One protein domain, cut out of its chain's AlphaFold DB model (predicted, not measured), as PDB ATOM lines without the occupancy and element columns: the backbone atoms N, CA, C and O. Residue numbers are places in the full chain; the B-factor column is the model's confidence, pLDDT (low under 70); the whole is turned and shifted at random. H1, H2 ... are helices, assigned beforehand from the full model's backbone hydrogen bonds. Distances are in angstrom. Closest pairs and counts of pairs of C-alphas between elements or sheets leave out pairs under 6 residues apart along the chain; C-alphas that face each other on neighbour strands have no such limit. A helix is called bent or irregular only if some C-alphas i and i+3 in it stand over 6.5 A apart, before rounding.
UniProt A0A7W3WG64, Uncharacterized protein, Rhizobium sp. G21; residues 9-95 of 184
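This is residues 9 to 95 of the 184 residues of an uncharacterized protein of Rhizobium sp. G21 (UniProt A0A7W3WG64). Three helices make a loose, open zigzag: the long kinked H1 forms a V with H2, which begins beside the kink, and after a loop H3 folds back past the far end of H2. H1 and H3 stay separate, and the start of H1, residues 9 to 18, and much of H3, residues 80 to 86 and 88 to 92, stick out. The printed part has 87 residues, with three named helices in the order H1, H2, H3 and no named strand, and its class is all helix. It is loose, with a radius of gyration of the C-alphas of 15.8 A, and spans 38 by 38 by 32 A.

The longest helix, H1, covers residues 9 to 36 and measures 39.3 A from first to last C-alpha; it begins at C-alpha 9, (12.969, -45.292, 35.917). H1 has a kink of 56 degrees near residue 30 and is irregular there, with C-alphas 29 and 32 standing 7.8 A apart. H2, residues 43 to 59, is 24.2 A long and begins at C-alpha 43, (4.962, -17.766, 38.177). H3, residues 72 to 92, is 30.7 A long and ends at C-alpha 92, (7.613, -35.773, 14.647).

H1 touches H2 with its residues 23 to 35 alone, and their closest C-alphas, those of Gly 31 and Pro 43, are 5.1 A apart. The two helices run opposite ways at a steep tilt of 54 degrees. H2 and H3 only just touch, with 3 pairs of C-alphas within 8 A, through residues 56 to 59 of H2 and 74 to 75 of H3 alone; the closest C-alphas are those of Leu 59 and Val 74, 7.6 A apart. They run opposite ways at a steep tilt of 48 degrees, with centres 16.9 A apart. H1 and H3 are apart. In H2 and H3 every O i to N i+4 pair is within hydrogen-bond range; in H1 22 of 24 are.

The two C-alphas farthest apart, those of Lys 33 and Gly 94, are 40.7 A from each other, and the first and last printed C-alphas are 30.7 A apart. The printed part has no cut. The link from H1 to H2 is short, with 6 residues, and the link from H2 to H3 is long, with 12 residues, 60 to 71. Mean pLDDT of the printed part is 85.3; residue 40 and residues 94 to 95 are under 70.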
ATOM      1  N   ARG A   9      14.124 -46.093  36.336       84.81
ATOM      2  CA  ARG A   9      12.969 -45.292  35.917       84.81
ATOM      3  C   ARG A   9      12.144 -44.827  37.117       84.81
ATOM      4  O   ARG A   9      11.689 -43.689  37.135       84.81
ATOM      5  N   GLN A  10      11.963 -45.685  38.118       89.25
ATOM      6  CA  GLN A  10      11.243 -45.332  39.340       89.25
ATOM      7  C   GLN A  10      11.990 -44.272  40.163       89.25
ATOM      8  O   GLN A  10      11.364 -43.359  40.702       89.25
ATOM      9  N   ALA A  11      13.321 -44.355  40.237       89.75
ATOM     10  CA  ALA A  11      14.137 -43.333  40.886       89.75
ATOM     11  C   ALA A  11      14.049 -41.979  40.157       89.75
ATOM     12  O   ALA A  11      13.894 -40.943  40.808       89.75
ATOM     13  N   ASP A  12      14.081 -41.986  38.821       88.25
ATOM     14  CA  ASP A  12      13.904 -40.780  38.005       88.25
ATOM     15  C   ASP A  12      12.518 -40.148  38.222       88.25
ATOM     16  O   ASP A  12      12.407 -38.936  38.403       88.25
ATOM     17  N   GLU A  13      11.454 -40.955  38.278       90.94
ATOM     18  CA  GLU A  13      10.096 -40.476  38.568       90.94
ATOM     19  C   GLU A  13       9.981 -39.813  39.947       90.94
ATOM     20  O   GLU A  13       9.304 -38.790  40.089       90.94
ATOM     21  N   GLU A  14      10.642 -40.369  40.966       94.56
ATOM     22  CA  GLU A  14      10.677 -39.779  42.307       94.56
ATOM     23  C   GLU A  14      11.397 -38.425  42.299       94.56
ATOM     24  O   GLU A  14      10.900 -37.447  42.864       94.56
ATOM     25  N   LEU A  15      12.535 -38.342  41.602       91.88
ATOM     26  CA  LEU A  15      13.279 -37.098  41.422       91.88
ATOM     27  C   LEU A  15      12.428 -36.037  40.714       91.88
ATOM     28  O   LEU A  15      12.362 -34.899  41.183       91.88
ATOM     29  N   PHE A  16      11.766 -36.387  39.610       89.81
ATOM     30  CA  PHE A  16      10.937 -35.443  38.858       89.81
ATOM     31  C   PHE A  16       9.775 -34.926  39.702       89.81
ATOM     32  O   PHE A  16       9.560 -33.717  39.770       89.81
ATOM     33  N   ARG A  17       9.116 -35.805  40.467       93.44
ATOM     34  CA  ARG A  17       8.065 -35.391  41.405       93.44
ATOM     35  C   ARG A  17       8.590 -34.430  42.472       93.44
ATOM     36  O   ARG A  17       7.904 -33.478  42.843       93.44
ATOM     37  N   ALA A  18       9.798 -34.662  42.984       96.00
ATOM     38  CA  ALA A  18      10.416 -33.765  43.956       96.00
ATOM     39  C   ALA A  18      10.723 -32.381  43.354       96.00
ATOM     40  O   ALA A  18      10.505 -31.365  44.019       96.00
ATOM     41  N   VAL A  19      11.180 -32.331  42.099       93.19
ATOM     42  CA  VAL A  19      11.409 -31.079  41.363       93.19
ATOM     43  C   VAL A  19      10.099 -30.318  41.158       93.19
ATOM     44  O   VAL A  19      10.036 -29.134  41.496       93.19
ATOM     45  N   ASP A  20       9.047 -30.994  40.697       90.88
ATOM     46  CA  ASP A  20       7.730 -30.383  40.484       90.88
ATOM     47  C   ASP A  20       7.172 -29.802  41.790       90.88
ATOM     48  O   ASP A  20       6.775 -28.637  41.849       90.88
ATOM     49  N   ASN A  21       7.257 -30.560  42.889       95.31
ATOM     50  CA  ASN A  21       6.841 -30.094  44.213       95.31
ATOM     51  C   ASN A  21       7.622 -28.856  44.686       95.31
ATOM     52  O   ASN A  21       7.055 -27.975  45.344       95.31
ATOM     53  N   ALA A  22       8.919 -28.774  44.376       96.31
ATOM     54  CA  ALA A  22       9.748 -27.624  44.725       96.31
ATOM     55  C   ALA A  22       9.345 -26.366  43.938       96.31
ATOM     56  O   ALA A  22       9.273 -25.276  44.518       96.31
ATOM     57  N   ILE A  23       9.030 -26.516  42.647       93.56
ATOM     58  CA  ILE A  23       8.517 -25.432  41.794       93.56
ATOM     59  C   ILE A  23       7.170 -24.944  42.334       93.56
ATOM     60  O   ILE A  23       6.996 -23.753  42.597       93.56
ATOM     61  N   ASP A  24       6.252 -25.865  42.603       93.94
ATOM     62  CA  ASP A  24       4.934 -25.586  43.169       93.94
ATOM     63  C   ASP A  24       5.002 -24.839  44.504       93.94
ATOM     64  O   ASP A  24       4.257 -23.884  44.763       93.94
ATOM     65  N   HIS A  25       5.920 -25.259  45.370       97.19
ATOM     66  CA  HIS A  25       6.171 -24.577  46.628       97.19
ATOM     67  C   HIS A  25       6.660 -23.137  46.396       97.19
ATOM     68  O   HIS A  25       6.146 -22.211  47.028       97.19
ATOM     69  N   ALA A  26       7.595 -22.920  45.465       95.56
ATOM     70  CA  ALA A  26       8.077 -21.582  45.117       95.56
ATOM     71  C   ALA A  26       6.960 -20.691  44.544       95.56
ATOM     72  O   ALA A  26       6.837 -19.524  44.930       95.56
ATOM     73  N   VAL A  27       6.088 -21.247  43.695       94.38
ATOM     74  CA  VAL A  27       4.904 -20.556  43.163       94.38
ATOM     75  C   VAL A  27       3.985 -20.094  44.293       94.38
ATOM     76  O   VAL A  27       3.584 -18.927  44.310       94.38
ATOM     77  N   ARG A  28       3.670 -20.966  45.259       97.19
ATOM     78  CA  ARG A  28       2.822 -20.610  46.410       97.19
ATOM     79  C   ARG A  28       3.473 -19.556  47.305       97.19
ATOM     80  O   ARG A  28       2.807 -18.605  47.703       97.19
ATOM     81  N   ALA A  29       4.765 -19.702  47.590       97.19
ATOM     82  CA  ALA A  29       5.480 -18.832  48.519       97.19
ATOM     83  C   ALA A  29       5.784 -17.437  47.941       97.19
ATOM     84  O   ALA A  29       5.756 -16.445  48.669       97.19
ATOM     85  N   ALA A  30       6.085 -17.341  46.641       95.31
ATOM     86  CA  ALA A  30       6.622 -16.121  46.033       95.31
ATOM     87  C   ALA A  30       5.883 -15.655  44.767       95.31
ATOM     88  O   ALA A  30       6.148 -14.554  44.280       95.31
ATOM     89  N   GLY A  31       4.926 -16.422  44.239       92.31
ATOM     90  CA  GLY A  31       4.265 -16.110  42.968       92.31
ATOM     91  C   GLY A  31       3.448 -14.817  42.982       92.31
ATOM     92  O   GLY A  31       3.444 -14.084  41.995       92.31
ATOM     93  N   ALA A  32       2.797 -14.477  44.102       93.88
ATOM     94  CA  ALA A  32       2.088 -13.200  44.235       93.88
ATOM     95  C   ALA A  32       3.049 -12.002  44.166       93.88
ATOM     96  O   ALA A  32       2.780 -11.028  43.463       93.88
ATOM     97  N   LYS A  33       4.205 -12.116  44.831       94.25
ATOM     98  CA  LYS A  33       5.264 -11.105  44.787       94.25
ATOM     99  C   LYS A  33       5.846 -10.978  43.381       94.25
ATOM    100  O   LYS A  33       6.005  -9.864  42.894       94.25
ATOM    101  N   LEU A  34       6.100 -12.097  42.703       89.25
ATOM    102  CA  LEU A  34       6.584 -12.098  41.323       89.25
ATOM    103  C   LEU A  34       5.620 -11.349  40.388       89.25
ATOM    104  O   LEU A  34       6.050 -10.497  39.614       89.25
ATOM    105  N   ARG A  35       4.310 -11.594  40.526       88.06
ATOM    106  CA  ARG A  35       3.278 -10.863  39.775       88.06
ATOM    107  C   ARG A  35       3.265  -9.371  40.101       88.06
ATOM    108  O   ARG A  35       3.185  -8.562  39.186       88.06
ATOM    109  N   SER A  36       3.399  -8.993  41.376       92.75
ATOM    110  CA  SER A  36       3.460  -7.571  41.758       92.75
ATOM    111  C   SER A  36       4.685  -6.838  41.205       92.75
ATOM    112  O   SER A  36       4.653  -5.622  41.067       92.75
ATOM    113  N   LEU A  37       5.750  -7.572  40.858       91.00
ATOM    114  CA  LEU A  37       6.947  -7.029  40.215       91.00
ATOM    115  C   LEU A  37       6.786  -6.862  38.692       91.00
ATOM    116  O   LEU A  37       7.728  -6.435  38.031       91.00
ATOM    117  N   GLY A  38       5.619  -7.191  38.127       86.06
ATOM    118  CA  GLY A  38       5.325  -6.994  36.706       86.06
ATOM    119  C   GLY A  38       6.015  -7.987  35.769       86.06
ATOM    120  O   GLY A  38       6.175  -7.694  34.587       86.06
ATOM    121  N   VAL A  39       6.439  -9.152  36.270       77.00
ATOM    122  CA  VAL A  39       7.022 -10.205  35.425       77.00
ATOM    123  C   VAL A  39       5.947 -10.750  34.469       77.00
ATOM    124  O   VAL A  39       4.909 -11.202  34.954       77.00
ATOM    125  N   PRO A  40       6.168 -10.741  33.135       67.25
ATOM    126  CA  PRO A  40       5.146 -11.160  32.167       67.25
ATOM    127  C   PRO A  40       4.838 -12.662  32.172       67.25
ATOM    128  O   PRO A  40       3.738 -13.066  31.802       67.25
ATOM    129  N   ALA A  41       5.811 -13.495  32.550       74.00
ATOM    130  CA  ALA A  41       5.654 -14.945  32.606       74.00
ATOM    131  C   ALA A  41       4.741 -15.369  33.766       74.00
ATOM    132  O   ALA A  41       4.713 -14.724  34.821       74.00
ATOM    133  N   SER A  42       4.039 -16.497  33.608       84.00
ATOM    134  CA  SER A  42       3.339 -17.096  34.743       84.00
ATOM    135  C   SER A  42       4.362 -17.459  35.834       84.00
ATOM    136  O   SER A  42       5.499 -17.820  35.512       84.00
ATOM    137  N   PRO A  43       4.016 -17.381  37.135       82.50
ATOM    138  CA  PRO A  43       4.962 -17.766  38.177       82.50
ATOM    139  C   PRO A  43       5.472 -19.195  38.040       82.50
ATOM    140  O   PRO A  43       6.624 -19.448  38.367       82.50
ATOM    141  N   HIS A  44       4.637 -20.102  37.533       87.31
ATOM    142  CA  HIS A  44       5.049 -21.472  37.273       87.31
ATOM    143  C   HIS A  44       6.149 -21.515  36.206       87.31
ATOM    144  O   HIS A  44       7.242 -21.988  36.494       87.31
ATOM    145  N   ASP A  45       5.929 -20.913  35.031       82.19
ATOM    146  CA  ASP A  45       6.931 -20.891  33.952       82.19
ATOM    147  C   ASP A  45       8.229 -20.205  34.383       82.19
ATOM    148  O   ASP A  45       9.323 -20.675  34.075       82.19
ATOM    149  N   TYR A  46       8.117 -19.111  35.143       87.31
ATOM    150  CA  TYR A  46       9.277 -18.405  35.674       87.31
ATOM    151  C   TYR A  46      10.110 -19.286  36.612       87.31
ATOM    152  O   TYR A  46      11.337 -19.305  36.508       87.31
ATOM    153  N   PHE A  47       9.471 -20.001  37.544       87.62
ATOM    154  CA  PHE A  47      10.192 -20.857  38.485       87.62
ATOM    155  C   PHE A  47      10.698 -22.148  37.835       87.62
ATOM    156  O   PHE A  47      11.783 -22.598  38.205       87.62
ATOM    157  N   SER A  48      10.011 -22.681  36.823       85.00
ATOM    158  CA  SER A  48      10.526 -23.775  35.991       85.00
ATOM    159  C   SER A  48      11.791 -23.362  35.231       85.00
ATOM    160  O   SER A  48      12.794 -24.075  35.267       85.00
ATOM    161  N   ASP A  49      11.801 -22.177  34.612       81.81
ATOM    162  CA  ASP A  49      13.003 -21.621  33.975       81.81
ATOM    163  C   ASP A  49      14.130 -21.368  34.995       81.81
ATOM    164  O   ASP A  49      15.297 -21.682  34.748       81.81
ATOM    165  N   ALA A  50      13.798 -20.840  36.176       85.25
ATOM    166  CA  ALA A  50      14.777 -20.634  37.239       85.25
ATOM    167  C   ALA A  50      15.393 -21.960  37.723       85.25
ATOM    168  O   ALA A  50      16.604 -22.017  37.955       85.25
ATOM    169  N   ALA A  51      14.595 -23.028  37.837       89.44
ATOM    170  CA  ALA A  51      15.066 -24.366  38.181       89.44
ATOM    171  C   ALA A  51      15.996 -24.932  37.096       89.44
ATOM    172  O   ALA A  51      17.082 -25.421  37.420       89.44
ATOM    173  N   LEU A  52      15.634 -24.782  35.816       87.00
ATOM    174  CA  LEU A  52      16.490 -25.158  34.687       87.00
ATOM    175  C   LEU A  52      17.836 -24.425  34.739       87.00
ATOM    176  O   LEU A  52      18.885 -25.066  34.685       87.00
ATOM    177  N   ARG A  53      17.827 -23.093  34.890       86.38
ATOM    178  CA  ARG A  53      19.059 -22.294  34.995       86.38
ATOM    179  C   ARG A  53      19.905 -22.718  36.188       86.38
ATOM    180  O   ARG A  53      21.120 -22.838  36.057       86.38
ATOM    181  N   HIS A  54      19.282 -22.975  37.336       89.00
ATOM    182  CA  HIS A  54      19.987 -23.447  38.525       89.00
ATOM    183  C   HIS A  54      20.697 -24.785  38.274       89.00
ATOM    184  O   HIS A  54      21.891 -24.907  38.549       89.00
ATOM    185  N   LEU A  55      19.987 -25.771  37.718       90.50
ATOM    186  CA  LEU A  55      20.544 -27.088  37.402       90.50
ATOM    187  C   LEU A  55      21.640 -27.004  36.339       90.50
ATOM    188  O   LEU A  55      22.700 -27.599  36.517       90.50
ATOM    189  N   PHE A  56      21.425 -26.221  35.280       86.19
ATOM    190  CA  PHE A  56      22.419 -26.002  34.234       86.19
ATOM    191  C   PHE A  56      23.735 -25.477  34.816       86.19
ATOM    192  O   PHE A  56      24.793 -26.039  34.544       86.19
ATOM    193  N   MET A  57      23.677 -24.459  35.682       88.38
ATOM    194  CA  MET A  57      24.877 -23.909  36.322       88.38
ATOM    195  C   MET A  57      25.585 -24.941  37.199       88.38
ATOM    196  O   MET A  57      26.804 -25.063  37.116       88.38
ATOM    197  N   ARG A  58      24.837 -25.736  37.976       87.00
ATOM    198  CA  ARG A  58      25.423 -26.816  38.786       87.00
ATOM    199  C   ARG A  58      26.135 -27.862  37.936       87.00
ATOM    200  O   ARG A  58      27.239 -28.262  38.288       87.00
ATOM    201  N   LEU A  59      25.519 -28.293  36.835       85.31
ATOM    202  CA  LEU A  59      26.103 -29.286  35.932       85.31
ATOM    203  C   LEU A  59      27.368 -28.759  35.248       85.31
ATOM    204  O   LEU A  59      28.318 -29.512  35.069       85.31
ATOM    205  N   CYS A  60      27.404 -27.465  34.926       86.00
ATOM    206  CA  CYS A  60      28.589 -26.816  34.368       86.00
ATOM    207  C   CYS A  60      29.650 -26.478  35.430       86.00
ATOM    208  O   CYS A  60      30.668 -25.895  35.083       86.00
ATOM    209  N   GLY A  61      29.423 -26.751  36.720       85.44
ATOM    210  CA  GLY A  61      30.339 -26.349  37.798       85.44
ATOM    211  C   GLY A  61      30.413 -24.836  38.044       85.44
ATOM    212  O   GLY A  61      31.334 -24.367  38.706       85.44
ATOM    213  N   ALA A  62      29.457 -24.062  37.525       90.62
ATOM    214  CA  ALA A  62      29.411 -22.613  37.679       90.62
ATOM    215  C   ALA A  62      28.813 -22.187  39.031       90.62
ATOM    216  O   ALA A  62      27.977 -22.876  39.622       90.62
ATOM    217  N   ASP A  63      29.163 -20.981  39.481       89.44
ATOM    218  CA  ASP A  63      28.470 -20.325  40.589       89.44
ATOM    219  C   ASP A  63      27.013 -20.020  40.192       89.44
ATOM    220  O   ASP A  63      26.744 -19.265  39.256       89.44
ATOM    221  N   VAL A  64      26.053 -20.591  40.924       84.31
ATOM    222  CA  VAL A  64      24.614 -20.488  40.618       84.31
ATOM    223  C   VAL A  64      24.022 -19.087  40.821       84.31
ATOM    224  O   VAL A  64      22.901 -18.838  40.381       84.31
ATOM    225  N   ARG A  65      24.728 -18.178  41.506       85.88
ATOM    226  CA  ARG A  65      24.293 -16.797  41.769       85.88
ATOM    227  C   ARG A  65      24.934 -15.806  40.806       85.88
ATOM    228  O   ARG A  65      24.279 -14.843  40.422       85.88
ATOM    229  N   THR A  66      26.197 -16.018  40.439       90.31
ATOM    230  CA  THR A  66      26.950 -15.085  39.587       90.31
ATOM    231  C   THR A  66      27.153 -15.576  38.157       90.31
ATOM    232  O   THR A  66      27.617 -14.796  37.329       90.31
ATOM    233  N   TYR A  67      26.863 -16.849  37.873       84.06
ATOM    234  CA  TYR A  67      27.073 -17.521  36.583       84.06
ATOM    235  C   TYR A  67      28.534 -17.514  36.108       84.06
ATOM    236  O   TYR A  67      28.815 -17.465  34.913       84.06
ATOM    237  N   LYS A  68      29.485 -17.530  37.050       89.44
ATOM    238  CA  LYS A  68      30.930 -17.475  36.767       89.44
ATOM    239  C   LYS A  68      31.597 -18.817  37.043       89.44
ATOM    240  O   LYS A  68      31.066 -19.621  37.802       89.44
ATOM    241  N   ASN A  69      32.790 -18.995  36.475       89.31
ATOM    242  CA  ASN A  69      33.687 -20.132  36.716       89.31
ATOM    243  C   ASN A  69      33.118 -21.500  36.295       89.31
ATOM    244  O   ASN A  69      33.482 -22.513  36.879       89.31
ATOM    245  N   GLY A  70      32.226 -21.530  35.302       85.56
ATOM    246  CA  GLY A  70      31.732 -22.781  34.726       85.56
ATOM    247  C   GLY A  70      32.661 -23.369  33.663       85.56
ATOM    248  O   GLY A  70      33.436 -22.650  33.030       85.56
ATOM    249  N   ASP A  71      32.518 -24.669  33.433       86.88
ATOM    250  CA  ASP A  71      33.117 -25.418  32.337       86.88
ATOM    251  C   ASP A  71      32.310 -25.198  31.045       86.88
ATOM    252  O   ASP A  71      31.155 -25.618  30.910       86.88
ATOM    253  N   ALA A  72      32.933 -24.509  30.087       82.06
ATOM    254  CA  ALA A  72      32.317 -24.186  28.806       82.06
ATOM    255  C   ALA A  72      32.083 -25.425  27.925       82.06
ATOM    256  O   ALA A  72      31.094 -25.466  27.192       82.06
ATOM    257  N   ASP A  73      32.945 -26.440  27.999       81.31
ATOM    258  CA  ASP A  73      32.804 -27.655  27.197       81.31
ATOM    259  C   ASP A  73      31.621 -28.490  27.691       81.31
ATOM    260  O   ASP A  73      30.836 -29.004  26.887       81.31
ATOM    261  N   VAL A  74      31.445 -28.588  29.011       81.75
ATOM    262  CA  VAL A  74      30.264 -29.225  29.614       81.75
ATOM    263  C   VAL A  74      28.992 -28.454  29.260       81.75
ATOM    264  O   VAL A  74      28.006 -29.065  28.837       81.75
ATOM    265  N   ALA A  75      29.025 -27.122  29.344       79.94
ATOM    266  CA  ALA A  75      27.898 -26.268  28.973       79.94
ATOM    267  C   ALA A  75      27.443 -26.507  27.526       79.94
ATOM    268  O   ALA A  75      26.255 -26.725  27.270       79.94
ATOM    269  N   TRP A  76      28.384 -26.531  26.576       82.06
ATOM    270  CA  TRP A  76      28.077 -26.796  25.172       82.06
ATOM    271  C   TRP A  76      27.474 -28.183  24.961       82.06
ATOM    272  O   TRP A  76      26.451 -28.295  24.284       82.06
ATOM    273  N   LYS A  77      28.039 -29.228  25.578       81.00
ATOM    274  CA  LYS A  77      27.508 -30.602  25.484       81.00
ATOM    275  C   LYS A  77      26.049 -30.692  25.942       81.00
ATOM    276  O   LYS A  77      25.231 -31.301  25.253       81.00
ATOM    277  N   ILE A  78      25.698 -30.038  27.051       82.25
ATOM    278  CA  ILE A  78      24.318 -30.010  27.565       82.25
ATOM    279  C   ILE A  78      23.378 -29.302  26.578       82.25
ATOM    280  O   ILE A  78      22.295 -29.810  26.273       82.25
ATOM    281  N   LEU A  79      23.790 -28.156  26.026       79.75
ATOM    282  CA  LEU A  79      22.986 -27.421  25.043       79.75
ATOM    283  C   LEU A  79      22.765 -28.225  23.754       79.75
ATOM    284  O   LEU A  79      21.675 -28.183  23.173       79.75
ATOM    285  N   TYR A  80      23.770 -28.980  23.306       77.00
ATOM    286  CA  TYR A  80      23.641 -29.841  22.132       77.00
ATOM    287  C   TYR A  80      22.676 -31.009  22.368       77.00
ATOM    288  O   TYR A  80      21.863 -31.297  21.486       77.00
ATOM    289  N   ALA A  81      22.671 -31.607  23.565       76.62
ATOM    290  CA  ALA A  81      21.684 -32.623  23.930       76.62
ATOM    291  C   ALA A  81      20.245 -32.078  23.839       76.62
ATOM    292  O   ALA A  81      19.386 -32.691  23.202       76.62
ATOM    293  N   GLY A  82      19.997 -30.876  24.373       77.06
ATOM    294  CA  GLY A  82      18.697 -30.207  24.252       77.06
ATOM    295  C   GLY A  82      18.296 -29.931  22.796       77.06
ATOM    296  O   GLY A  82      17.162 -30.195  22.394       77.06
ATOM    297  N   ARG A  83      19.243 -29.480  21.960       78.25
ATOM    298  CA  ARG A  83      19.018 -29.266  20.518       78.25
ATOM    299  C   ARG A  83      18.620 -30.556  19.798       78.25
ATOM    300  O   ARG A  83      17.775 -30.513  18.905       78.25
ATOM    301  N   HIS A  84      19.221 -31.690  20.156       74.25
ATOM    302  CA  HIS A  84      18.885 -32.977  19.548       74.25
ATOM    303  C   HIS A  84      17.423 -33.368  19.816       74.25
ATOM    304  O   HIS A  84      16.719 -33.783  18.892       74.25
ATOM    305  N   VAL A  85      16.948 -33.171  21.051       76.62
ATOM    306  CA  VAL A  85      15.547 -33.410  21.432       76.62
ATOM    307  C   VAL A  85      14.603 -32.494  20.650       76.62
ATOM    308  O   VAL A  85      13.654 -32.983  20.040       76.62
ATOM    309  N   ALA A  86      14.905 -31.194  20.562       70.75
ATOM    310  CA  ALA A  86      14.095 -30.250  19.789       70.75
ATOM    311  C   ALA A  86      13.975 -30.661  18.307       70.75
ATOM    312  O   ALA A  86      12.874 -30.742  17.766       70.75
ATOM    313  N   ARG A  87      15.096 -31.035  17.670       72.12
ATOM    314  CA  ARG A  87      15.120 -31.535  16.280       72.12
ATOM    315  C   ARG A  87      14.334 -32.831  16.087       72.12
ATOM    316  O   ARG A  87      13.891 -33.131  14.978       72.12
ATOM    317  N   LYS A  88      14.237 -33.677  17.114       75.88
ATOM    318  CA  LYS A  88      13.401 -34.882  17.066       75.88
ATOM    319  C   LYS A  88      11.923 -34.488  17.017       75.88
ATOM    320  O   LYS A  88      11.222 -34.948  16.122       75.88
ATOM    321  N   TRP A  89      11.491 -33.577  17.884       77.44
ATOM    322  CA  TRP A  89      10.108 -33.098  17.905       77.44
ATOM    323  C   TRP A  89       9.700 -32.358  16.627       77.44
ATOM    324  O   TRP A  89       8.603 -32.585  16.130       77.44
ATOM    325  N   GLU A  90      10.579 -31.539  16.042       71.12
ATOM    326  CA  GLU A  90      10.322 -30.886  14.745       71.12
ATOM    327  C   GLU A  90       9.987 -31.903  13.641       71.12
ATOM    328  O   GLU A  90       9.069 -31.694  12.845       71.12
ATOM    329  N   ARG A  91      10.713 -33.031  13.618       76.19
ATOM    330  CA  ARG A  91      10.477 -34.131  12.673       76.19
ATOM    331  C   ARG A  91       9.160 -34.852  12.954       76.19
ATOM    332  O   ARG A  91       8.433 -35.151  12.014       76.19
ATOM    333  N   GLU A  92       8.857 -35.114  14.223       78.00
ATOM    334  CA  GLU A  92       7.613 -35.773  14.647       78.00
ATOM    335  C   GLU A  92       6.369 -34.924  14.344       78.00
ATOM    336  O   GLU A  92       5.327 -35.465  13.990       78.00
ATOM    337  N   GLN A  93       6.489 -33.598  14.411       78.88
ATOM    338  CA  GLN A  93       5.399 -32.658  14.129       78.88
ATOM    339  C   GLN A  93       5.221 -32.355  12.631       78.88
ATOM    340  O   GLN A  93       4.379 -31.536  12.267       78.88
ATOM    341  N   GLY A  94       6.000 -32.990  11.748       64.75
ATOM    342  CA  GLY A  94       5.910 -32.777  10.301       64.75
ATOM    343  C   GLY A  94       6.268 -31.352   9.865       64.75
ATOM    344  O   GLY A  94       5.881 -30.931   8.773       64.75
ATOM    345  N   GLY A  95       6.987 -30.600  10.708       55.50
ATOM    346  CA  GLY A  95       7.389 -29.234  10.406       55.50
ATOM    347  C   GLY A  95       8.227 -29.205   9.125       55.50
ATOM    348  O   GLY A  95       9.119 -30.046   8.956       55.50
TER     349      GLY A  95